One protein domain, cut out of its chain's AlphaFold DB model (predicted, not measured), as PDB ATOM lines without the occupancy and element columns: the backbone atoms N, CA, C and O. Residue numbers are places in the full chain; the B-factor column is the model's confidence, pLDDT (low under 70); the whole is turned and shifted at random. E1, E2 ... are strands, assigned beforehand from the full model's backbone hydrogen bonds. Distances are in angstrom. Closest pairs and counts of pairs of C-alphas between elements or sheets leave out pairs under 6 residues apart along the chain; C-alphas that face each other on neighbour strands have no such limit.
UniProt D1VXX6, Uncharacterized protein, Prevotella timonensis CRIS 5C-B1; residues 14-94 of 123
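What this domain is: This is residues 14 to 94 of the 123 residues of an uncharacterized protein of Prevotella timonensis CRIS 5C-B1 (UniProt D1VXX6). Two small antiparallel sheets of three strands, E1 E2 E3 and E4 E5 E6, join where the end of E3 comes near E4, and the bent hairpin of E4 and E5 reaches toward one end of the long axis. Each sheet is a meander, every strand the antiparallel neighbour of the one before. The printed 81 residues, with six named strands and no named helix, are all strand in class, compact with a radius of gyration of 13.0 A, and span 40 by 26 by 21 A.

How they stand to each other: In the twisted sheet of E4 (49 to 59), E5 (69 to 79) and E6 (84 to 90), N 52 and O 76 are 2.9 A apart and N 77 and O 86 2.9 A. E4 bends by 92 degrees at residue 55, E5 by 105 degrees at residue 72. In the sheet of E1 (14 to 17), E2 (24 to 28) and E3 (33 to 39), N 16 and O 25 are 3.0 A apart and N 26 and O 35 2.9 A. The closest C-alphas of E3 and E4, Tyr 39 and Val 54, are 5.4 A apart; E2 and E5 are apart.

Where its parts are: E4 is 24.3 A long and E5 23.0 A. E1 begins at C-alpha 14 (-22.090, 57.215, 214.380); E6 ends at C-alpha 90 (-20.360, 38.862, 229.673).

The domain as a whole: The C-alphas of Lys 30 and Asp 63, the two farthest apart, are 41.0 A apart. The printed part has no cut, no link is long, and no printed residue is under 70 in pLDDT.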
ATOM      1  N   PHE A  14     -21.788  56.465 213.161       91.81
ATOM      2  CA  PHE A  14     -22.090  57.215 214.380       91.81
ATOM      3  C   PHE A  14     -23.279  56.609 215.127       91.81
ATOM      4  O   PHE A  14     -24.129  55.918 214.552       91.81
ATOM      5  N   ARG A  15     -23.316  56.851 216.439       93.06
ATOM      6  CA  ARG A  15     -24.402  56.407 217.317       93.06
ATOM      7  C   ARG A  15     -25.649  57.254 217.074       93.06
ATOM      8  O   ARG A  15     -25.566  58.469 216.931       93.06
ATOM      9  N   ILE A  16     -26.804  56.604 217.059       95.19
ATOM     10  CA  ILE A  16     -28.122  57.252 217.021       95.19
ATOM     11  C   ILE A  16     -28.928  56.830 218.242       95.19
ATOM     12  O   ILE A  16     -28.661  55.775 218.815       95.19
ATOM     13  N   LEU A  17     -29.929  57.623 218.613       95.38
ATOM     14  CA  LEU A  17     -30.836  57.303 219.710       95.38
ATOM     15  C   LEU A  17     -32.243  56.991 219.202       95.38
ATOM     16  O   LEU A  17     -32.643  57.432 218.122       95.38
ATOM     17  N   ASP A  18     -32.995  56.218 219.983       96.31
ATOM     18  CA  ASP A  18     -34.441  56.131 219.812       96.31
ATOM     19  C   ASP A  18     -35.148  57.430 220.221       96.31
ATOM     20  O   ASP A  18     -34.538  58.372 220.728       96.31
ATOM     21  N   LYS A  19     -36.467  57.487 220.003       95.38
ATOM     22  CA  LYS A  19     -37.271  58.679 220.311       95.38
ATOM     23  C   LYS A  19     -37.226  59.068 221.792       95.38
ATOM     24  O   LYS A  19     -37.361  60.246 222.095       95.38
ATOM     25  N   SER A  20     -37.059  58.101 222.698       94.38
ATOM     26  CA  SER A  20     -36.918  58.360 224.136       94.38
ATOM     27  C   SER A  20     -35.513  58.793 224.548       94.38
ATOM     28  O   SER A  20     -35.332  59.237 225.679       94.38
ATOM     29  N   GLY A  21     -34.518  58.659 223.671       90.94
ATOM     30  CA  GLY A  21     -33.125  58.948 223.992       90.94
ATOM     31  C   GLY A  21     -32.438  57.873 224.841       90.94
ATOM     32  O   GLY A  21     -31.340  58.103 225.335       90.94
ATOM     33  N   THR A  22     -33.064  56.715 225.055       90.81
ATOM     34  CA  THR A  22     -32.599  55.702 226.022       90.81
ATOM     35  C   THR A  22     -31.905  54.526 225.358       90.81
ATOM     36  O   THR A  22     -30.997  53.946 225.951       90.81
ATOM     37  N   LYS A  23     -32.301  54.172 224.132       96.00
ATOM     38  CA  LYS A  23     -31.657  53.103 223.365       96.00
ATOM     39  C   LYS A  23     -30.767  53.684 222.284       96.00
ATOM     40  O   LYS A  23     -31.143  54.617 221.583       96.00
ATOM     41  N   MET A  24     -29.608  53.068 222.111       96.69
ATOM     42  CA  MET A  24     -28.620  53.381 221.094       96.69
ATOM     43  C   MET A  24     -28.712  52.411 219.916       96.69
ATOM     44  O   MET A  24     -28.913  51.199 220.074       96.69
ATOM     45  N   GLY A  25     -28.544  52.971 218.724       97.38
ATOM     46  CA  GLY A  25     -28.344  52.288 217.454       97.38
ATOM     47  C   GLY A  25     -27.131  52.863 216.722       97.38
ATOM     48  O   GLY A  25     -26.385  53.674 217.270       97.38
ATOM     49  N   VAL A  26     -26.945  52.462 215.468       96.81
ATOM     50  CA  VAL A  26     -25.837  52.915 214.617       96.81
ATOM     51  C   VAL A  26     -26.382  53.313 213.256       96.81
ATOM     52  O   VAL A  26     -27.173  52.574 212.666       96.81
ATOM     53  N   ALA A  27     -25.925  54.448 212.743       96.19
ATOM     54  CA  ALA A  27     -26.154  54.874 211.372       96.19
ATOM     55  C   ALA A  27     -24.827  55.180 210.670       96.19
ATOM     56  O   ALA A  27     -23.797  55.384 211.314       96.19
ATOM     57  N   ASN A  28     -24.854  55.188 209.341       94.44
ATOM     58  CA  ASN A  28     -23.724  55.622 208.524       94.44
ATOM     59  C   ASN A  28     -23.859  57.094 208.097       94.44
ATOM     60  O   ASN A  28     -24.921  57.699 208.235       94.44
ATOM     61  N   MET A  29     -22.803  57.656 207.501       92.69
ATOM     62  CA  MET A  29     -22.771  59.052 207.019       92.69
ATOM     63  C   MET A  29     -23.836  59.421 205.975       92.69
ATOM     64  O   MET A  29     -24.051  60.603 205.728       92.69
ATOM     65  N   LYS A  30     -24.515  58.442 205.365       94.75
ATOM     66  CA  LYS A  30     -25.638  58.673 204.439       94.75
ATOM     67  C   LYS A  30     -26.992  58.720 205.159       94.75
ATOM     68  O   LYS A  30     -28.027  58.769 204.503       94.75
ATOM     69  N   GLY A  31     -27.001  58.639 206.492       92.19
ATOM     70  CA  GLY A  31     -28.210  58.580 207.313       92.19
ATOM     71  C   GLY A  31     -28.893  57.210 207.324       92.19
ATOM     72  O   GLY A  31     -29.990  57.079 207.862       92.19
ATOM     73  N   GLN A  32     -28.277  56.173 206.747       96.75
ATOM     74  CA  GLN A  32     -28.860  54.833 206.749       96.75
ATOM     75  C   GLN A  32     -28.656  54.187 208.117       96.75
ATOM     76  O   GLN A  32     -27.532  54.110 208.617       96.75
ATOM     77  N   VAL A  33     -29.743  53.686 208.699       97.19
ATOM     78  CA  VAL A  33     -29.713  52.941 209.960       97.19
ATOM     79  C   VAL A  33     -29.128  51.551 209.708       97.19
ATOM     80  O   VAL A  33     -29.736  50.739 209.014       97.19
ATOM     81  N   ILE A  34     -27.965  51.279 210.297       97.81
ATOM     82  CA  ILE A  34     -27.296  49.970 210.273       97.81
ATOM     83  C   ILE A  34     -27.830  49.096 211.409       97.81
ATOM     84  O   ILE A  34     -28.212  47.947 211.209       97.81
ATOM     85  N   VAL A  35     -27.920  49.676 212.606       98.00
ATOM     86  CA  VAL A  35     -28.471  49.030 213.797       98.00
ATOM     87  C   VAL A  35     -29.605  49.896 214.309       98.00
ATOM     88  O   VAL A  35     -29.376  51.026 214.742       98.00
ATOM     89  N   LYS A  36     -30.831  49.369 214.283       98.12
ATOM     90  CA  LYS A  36     -31.960  50.030 214.945       98.12
ATOM     91  C   LYS A  36     -31.668  50.157 216.446       98.12
ATOM     92  O   LYS A  36     -31.136  49.200 217.012       98.12
ATOM     93  N   PRO A  37     -32.026  51.282 217.087       98.12
ATOM     94  CA  PRO A  37     -31.849  51.448 218.520       98.12
ATOM     95  C   PRO A  37     -32.394  50.270 219.331       98.12
ATOM     96  O   PRO A  37     -33.576  49.944 219.242       98.12
ATOM     97  N   LYS A  38     -31.512  49.606 220.082       97.75
ATOM     98  CA  LYS A  38     -31.867  48.457 220.938       97.75
ATOM     99  C   LYS A  38     -30.901  48.218 222.100       97.75
ATOM    100  O   LYS A  38     -31.267  47.540 223.057       97.75
ATOM    101  N   TYR A  39     -29.687  48.759 222.022       98.00
ATOM    102  CA  TYR A  39     -28.672  48.625 223.065       98.00
ATOM    103  C   TYR A  39     -28.783  49.773 224.065       98.00
ATOM    104  O   TYR A  39     -29.159  50.876 223.692       98.00
ATOM    105  N   ASP A  40     -28.447  49.532 225.325       96.88
ATOM    106  CA  ASP A  40     -28.385  50.585 226.347       96.88
ATOM    107  C   ASP A  40     -27.084  51.390 226.251       96.88
ATOM    108  O   ASP A  40     -27.052  52.579 226.560       96.88
ATOM    109  N   ALA A  41     -26.011  50.760 225.768       95.62
ATOM    110  CA  ALA A  41     -24.760  51.434 225.460       95.62
ATOM    111  C   ALA A  41     -24.107  50.834 224.213       95.62
ATOM    112  O   ALA A  41     -24.096  49.617 224.024       95.62
ATOM    113  N   ILE A  42     -23.523  51.705 223.393       95.44
ATOM    114  CA  ILE A  42     -22.612  51.357 222.303       95.44
ATOM    115  C   ILE A  42     -21.340  52.179 222.514       95.44
ATOM    116  O   ILE A  42     -21.409  53.393 222.734       95.44
ATOM    117  N   PHE A  43     -20.189  51.513 222.480       93.69
ATOM    118  CA  PHE A  43     -18.871  52.138 222.578       93.69
ATOM    119  C   PHE A  43     -18.250  52.313 221.186       93.69
ATOM    120  O   PHE A  43     -18.679  51.644 220.242       93.69
ATOM    121  N   PRO A  44     -17.242  53.191 221.027       91.25
ATOM    122  CA  PRO A  44     -16.602  53.392 219.733       91.25
ATOM    123  C   PRO A  44     -16.035  52.089 219.159       91.25
ATOM    124  O   PRO A  44     -15.537  51.236 219.896       91.25
ATOM    125  N   TYR A  45     -16.045  51.964 217.833       92.25
ATOM    126  CA  TYR A  45     -15.430  50.826 217.154       92.25
ATOM    127  C   TYR A  45     -13.914  50.820 217.361       92.25
ATOM    128  O   TYR A  45     -13.253  51.835 217.157       92.25
ATOM    129  N   TYR A  46     -13.332  49.684 217.719       91.75
ATOM    130  CA  TYR A  46     -11.888  49.454 217.727       91.75
ATOM    131  C   TYR A  46     -11.612  48.129 217.031       91.75
ATOM    132  O   TYR A  46     -12.305  47.148 217.278       91.75
ATOM    133  N   GLU A  47     -10.629  48.114 216.128       93.69
ATOM    134  CA  GLU A  47     -10.269  46.909 215.361       93.69
ATOM    135  C   GLU A  47     -11.481  46.268 214.642       93.69
ATOM    136  O   GLU A  47     -11.563  45.058 214.471       93.69
ATOM    137  N   GLY A  48     -12.448  47.093 214.221       93.75
ATOM    138  CA  GLY A  48     -13.648  46.646 213.506       93.75
ATOM    139  C   GLY A  48     -14.834  46.221 214.377       93.75
ATOM    140  O   GLY A  48     -15.894  45.947 213.816       93.75
ATOM    141  N   LEU A  49     -14.696  46.217 215.707       95.75
ATOM    142  CA  LEU A  49     -15.740  45.795 216.644       95.75
ATOM    143  C   LEU A  49     -16.114  46.909 217.626       95.75
ATOM    144  O   LEU A  49     -15.247  47.635 218.108       95.75
ATOM    145  N   ALA A  50     -17.395  47.016 217.962       96.44
ATOM    146  CA  ALA A  50     -17.901  47.901 219.009       96.44
ATOM    147  C   ALA A  50     -18.449  47.072 220.168       96.44
ATOM    148  O   ALA A  50     -19.235  46.149 219.949       96.44
ATOM    149  N   ALA A  51     -18.060  47.411 221.399       97.50
ATOM    150  CA  ALA A  51     -18.700  46.838 222.573       97.50
ATOM    151  C   ALA A  51     -20.120  47.390 222.715       97.50
ATOM    152  O   ALA A  51     -20.357  48.593 222.561       97.50
ATOM    153  N   VAL A  52     -21.046  46.501 223.048       98.12
ATOM    154  CA  VAL A  52     -22.459  46.818 223.249       98.12
ATOM    155  C   VAL A  52     -22.952  46.230 224.560       98.12
ATOM    156  O   VAL A  52     -22.438  45.204 225.009       98.12
ATOM    157  N   ALA A  53     -23.946  46.875 225.166       98.06
ATOM    158  CA  ALA A  53     -24.543  46.413 226.412       98.06
ATOM    159  C   ALA A  53     -26.072  46.494 226.402       98.06
ATOM    160  O   ALA A  53     -26.657  47.381 225.773       98.06
ATOM    161  N   VAL A  54     -26.708  45.582 227.140       98.12
ATOM    162  CA  VAL A  54     -28.140  45.616 227.479       98.12
ATOM    163  C   VAL A  54     -28.334  45.444 228.984       98.12
ATOM    164  O   VAL A  54     -27.576  44.729 229.636       98.12
ATOM    165  N   GLY A  55     -29.341  46.100 229.553       97.31
ATOM    166  CA  GLY A  55     -29.636  46.087 230.986       97.31
ATOM    167  C   GLY A  55     -28.621  46.844 231.849       97.31
ATOM    168  O   GLY A  55     -28.635  46.695 233.070       97.31
ATOM    169  N   CYS A  56     -27.720  47.624 231.244       95.31
ATOM    170  CA  CYS A  56     -26.774  48.451 231.984       95.31
ATOM    171  C   CYS A  56     -27.413  49.767 232.442       95.31
ATOM    172  O   CYS A  56     -28.432  50.207 231.910       95.31
ATOM    173  N   LYS A  57     -26.781  50.427 233.411       92.00
ATOM    174  CA  LYS A  57     -27.157  51.765 233.875       92.00
ATOM    175  C   LYS A  57     -25.987  52.714 233.698       92.00
ATOM    176  O   LYS A  57     -24.846  52.338 233.962       92.00
ATOM    177  N   THR A  58     -26.274  53.949 233.303       87.25
ATOM    178  CA  THR A  58     -25.325  55.042 233.497       87.25
ATOM    179  C   THR A  58     -25.416  55.519 234.937       87.25
ATOM    180  O   THR A  58     -26.501  55.855 235.406       87.25
ATOM    181  N   VAL A  59     -24.280  55.572 235.619       90.06
ATOM    182  CA  VAL A  59     -24.140  56.156 236.949       90.06
ATOM    183  C   VAL A  59     -23.152  57.310 236.898       90.06
ATOM    184  O   VAL A  59     -22.208  57.294 236.113       90.06
ATOM    185  N   ARG A  60     -23.385  58.307 237.743       90.56
ATOM    186  CA  ARG A  60     -22.526  59.472 237.934       90.56
ATOM    187  C   ARG A  60     -22.153  59.489 239.419       90.56
ATOM    188  O   ARG A  60     -23.031  59.804 240.226       90.56
ATOM    189  N   PRO A  61     -20.960  59.004 239.795       89.88
ATOM    190  CA  PRO A  61     -20.540  58.929 241.189       89.88
ATOM    191  C   PRO A  61     -20.561  60.308 241.855       89.88
ATOM    192  O   PRO A  61     -20.396  61.329 241.194       89.88
ATOM    193  N   GLN A  62     -20.809  60.347 243.167       91.50
ATOM    194  CA  GLN A  62     -20.857  61.612 243.914       91.50
ATOM    195  C   GLN A  62     -19.462  62.216 244.107       91.50
ATOM    196  O   GLN A  62     -19.318  63.433 244.119       91.50
ATOM    197  N   ASP A  63     -18.461  61.356 244.261       93.81
ATOM    198  CA  ASP A  63     -17.041  61.678 244.393       93.81
ATOM    199  C   ASP A  63     -16.367  61.992 243.051       93.81
ATOM    200  O   ASP A  63     -15.331  62.650 243.025       93.81
ATOM    201  N   ASP A  64     -16.980  61.579 241.942       88.75
ATOM    202  CA  ASP A  64     -16.553  61.910 240.585       88.75
ATOM    203  C   ASP A  64     -17.747  62.346 239.724       88.75
ATOM    204  O   ASP A  64     -18.185  61.635 238.810       88.75
ATOM    205  N   PRO A  65     -18.322  63.525 240.013       88.56
ATOM    206  CA  PRO A  65     -19.469  64.006 239.278       88.56
ATOM    207  C   PRO A  65     -19.078  64.471 237.876       88.56
ATOM    208  O   PRO A  65     -19.960  64.817 237.114       88.56
ATOM    209  N   GLU A  66     -17.819  64.540 237.463       87.75
ATOM    210  CA  GLU A  66     -17.510  64.954 236.086       87.75
ATOM    211  C   GLU A  66     -17.607  63.794 235.089       87.75
ATOM    212  O   GLU A  66     -17.787  64.031 233.893       87.75
ATOM    213  N   HIS A  67     -17.602  62.549 235.578       83.44
ATOM    214  CA  HIS A  67     -17.619  61.359 234.738       83.44
ATOM    215  C   HIS A  67     -18.876  60.506 234.923       83.44
ATOM    216  O   HIS A  67     -19.438  60.341 236.008       83.44
ATOM    217  N   GLU A  68     -19.312  59.910 233.818       86.25
ATOM    218  CA  GLU A  68     -20.395  58.937 233.791       86.25
ATOM    219  C   GLU A  68     -19.843  57.550 233.459       86.25
ATOM    220  O   GLU A  68     -19.078  57.361 232.514       86.25
ATOM    221  N   TYR A  69     -20.283  56.552 234.219       87.12
ATOM    222  CA  TYR A  69     -19.848  55.169 234.098       87.12
ATOM    223  C   TYR A  69     -21.024  54.288 233.704       87.12
ATOM    224  O   TYR A  69     -22.140  54.453 234.190       87.12
ATOM    225  N   VAL A  70     -20.774  53.311 232.836       91.62
ATOM    226  CA  VAL A  70     -21.766  52.292 232.484       91.62
ATOM    227  C   VAL A  70     -21.508  51.045 233.325       91.62
ATOM    228  O   VAL A  70     -20.450  50.419 233.208       91.62
ATOM    229  N   VAL A  71     -22.478  50.687 234.168       92.31
ATOM    230  CA  VAL A  71     -22.382  49.585 235.137       92.31
ATOM    231  C   VAL A  71     -23.497  48.557 234.949       92.31
ATOM    232  O   VAL A  71     -24.595  48.880 234.488       92.31
ATOM    233  N   GLY A  72     -23.209  47.312 235.332       94.88
ATOM    234  CA  GLY A  72     -24.128  46.183 235.203       94.88
ATOM    235  C   GLY A  72     -24.442  45.804 233.753       94.88
ATOM    236  O   GLY A  72     -23.733  46.191 232.820       94.88
ATOM    237  N   GLY A  73     -25.533  45.055 233.581       96.75
ATOM    238  CA  GLY A  73     -25.997  44.563 232.287       96.75
ATOM    239  C   GLY A  73     -25.208  43.367 231.755       96.75
ATOM    240  O   GLY A  73     -24.367  42.788 232.440       96.75
ATOM    241  N   LYS A  74     -25.508  43.003 230.509       98.44
ATOM    242  CA  LYS A  74     -24.773  42.008 229.731       98.44
ATOM    243  C   LYS A  74     -24.107  42.662 228.538       98.44
ATOM    244  O   LYS A  74     -24.685  43.554 227.920       98.44
ATOM    245  N   TRP A  75     -22.898  42.209 228.244       98.50
ATOM    246  CA  TRP A  75     -21.970  42.828 227.312       98.50
ATOM    247  C   TRP A  75     -21.553  41.851 226.221       98.50
ATOM    248  O   TRP A  75     -21.384  40.659 226.475       98.50
ATOM    249  N   GLY A  76     -21.364  42.385 225.019       98.38
ATOM    250  CA  GLY A  76     -20.947  41.662 223.821       98.38
ATOM    251  C   GLY A  76     -20.302  42.611 222.815       98.38
ATOM    252  O   GLY A  76     -19.995  43.760 223.147       98.38
ATOM    253  N   PHE A  77     -20.110  42.149 221.580       98.62
ATOM    254  CA  PHE A  77     -19.546  42.960 220.501       98.62
ATOM    255  C   PHE A  77     -20.313  42.793 219.194       98.62
ATOM    256  O   PHE A  77     -20.675  41.680 218.807       98.62
ATOM    257  N   ILE A  78     -20.471  43.906 218.482       98.31
ATOM    258  CA  ILE A  78     -20.989  43.935 217.114       98.31
ATOM    259  C   ILE A  78     -19.901  44.356 216.128       98.31
ATOM    260  O   ILE A  78     -18.995  45.114 216.481       98.31
ATOM    261  N   ASP A  79     -20.001  43.889 214.886       97.12
ATOM    262  CA  ASP A  79     -19.212  44.416 213.773       97.12
ATOM    263  C   ASP A  79     -19.828  45.692 213.175       97.12
ATOM    264  O   ASP A  79     -20.910  46.142 213.557       97.12
ATOM    265  N   LYS A  80     -19.132  46.279 212.195       95.69
ATOM    266  CA  LYS A  80     -19.569  47.487 211.471       95.69
ATOM    267  C   LYS A  80     -20.870  47.319 210.677       95.69
ATOM    268  O   LYS A  80     -21.459  48.320 210.278       95.69
ATOM    269  N   GLN A  81     -21.303  46.086 210.418       96.38
ATOM    270  CA  GLN A  81     -22.579  45.775 209.767       96.38
ATOM    271  C   GLN A  81     -23.701  45.595 210.800       96.38
ATOM    272  O   GLN A  81     -24.847  45.352 210.430       96.38
ATOM    273  N   GLY A  82     -23.389  45.731 212.094       96.00
ATOM    274  CA  GLY A  82     -24.339  45.559 213.181       96.00
ATOM    275  C   GLY A  82     -24.577  44.105 213.575       96.00
ATOM    276  O   GLY A  82     -25.488  43.837 214.364       96.00
ATOM    277  N   LYS A  83     -23.794  43.164 213.034       97.81
ATOM    278  CA  LYS A  83     -23.899  41.751 213.385       97.81
ATOM    279  C   LYS A  83     -23.240  41.525 214.734       97.81
ATOM    280  O   LYS A  83     -22.099  41.923 214.946       97.81
ATOM    281  N   GLU A  84     -23.940  40.834 215.622       98.00
ATOM    282  CA  GLU A  84     -23.364  40.346 216.870       98.00
ATOM    283  C   GLU A  84     -22.298  39.284 216.560       98.00
ATOM    284  O   GLU A  84     -22.601  38.209 216.040       98.00
ATOM    285  N   VAL A  85     -21.034  39.628 216.814       98.12
ATOM    286  CA  VAL A  85     -19.880  38.730 216.643       98.12
ATOM    287  C   VAL A  85     -19.600  37.991 217.943       98.12
ATOM    288  O   VAL A  85     -19.216  36.825 217.923       98.12
ATOM    289  N   ILE A  86     -19.810  38.672 219.071       98.25
ATOM    290  CA  ILE A  86     -19.645  38.121 220.412       98.25
ATOM    291  C   ILE A  86     -20.948  38.383 221.173       98.25
ATOM    292  O   ILE A  86     -21.338  39.551 221.281       98.25
ATOM    293  N   PRO A  87     -21.615  37.338 221.693       97.81
ATOM    294  CA  PRO A  87     -22.934  37.480 222.286       97.81
ATOM    295  C   PRO A  87     -22.936  38.319 223.563       97.81
ATOM    296  O   PRO A  87     -21.926  38.429 224.261       97.81
ATOM    297  N   LEU A  88     -24.099  38.895 223.875       97.88
ATOM    298  CA  LEU A  88     -24.372  39.627 225.117       97.88
ATOM    299  C   LEU A  88     -24.433  38.677 226.330       97.88
ATOM    300  O   LEU A  88     -25.494  38.456 226.910       97.88
ATOM    301  N   GLU A  89     -23.304  38.095 226.724       97.31
ATOM    302  CA  GLU A  89     -23.243  37.119 227.823       97.31
ATOM    303  C   GLU A  89     -22.250  37.470 228.937       97.31
ATOM    304  O   GLU A  89     -22.311  36.878 230.020       97.31
ATOM    305  N   TYR A  90     -21.365  38.441 228.701       98.12
ATOM    306  CA  TYR A  90     -20.360  38.862 229.673       98.12
ATOM    307  C   TYR A  90     -20.931  39.879 230.659       98.12
ATOM    308  O   TYR A  90     -21.739  40.729 230.295       98.12
ATOM    309  N   ASP A  91     -20.489  39.820 231.910       97.88
ATOM    310  CA  ASP A  91     -20.892  40.757 232.964       97.88
ATOM    311  C   ASP A  91     -20.175  42.104 232.829       97.88
ATOM    312  O   ASP A  91     -20.681  43.148 233.240       97.88
ATOM    313  N   SER A  92     -18.983  42.098 232.226       96.62
ATOM    314  CA  SER A  92     -18.232  43.311 231.924       96.62
ATOM    315  C   SER A  92     -17.173  43.065 230.850       96.62
ATOM    316  O   SER A  92     -16.747  41.937 230.607       96.62
ATOM    317  N   ILE A  93     -16.701  44.149 230.246       97.12
ATOM    318  CA  ILE A  93     -15.496  44.186 229.419       97.12
ATOM    319  C   ILE A  93     -14.561  45.165 230.132       97.12
ATOM    320  O   ILE A  93     -14.945  46.294 230.416       97.12
ATOM    321  N   ALA A  94     -13.354  44.752 230.488       92.44
ATOM    322  CA  ALA A  94     -12.384  45.625 231.137       92.44
ATOM    323  C   ALA A  94     -11.654  46.510 230.105       92.44
ATOM    324  O   ALA A  94     -11.925  46.452 228.905       92.44
TER     325      ALA A  94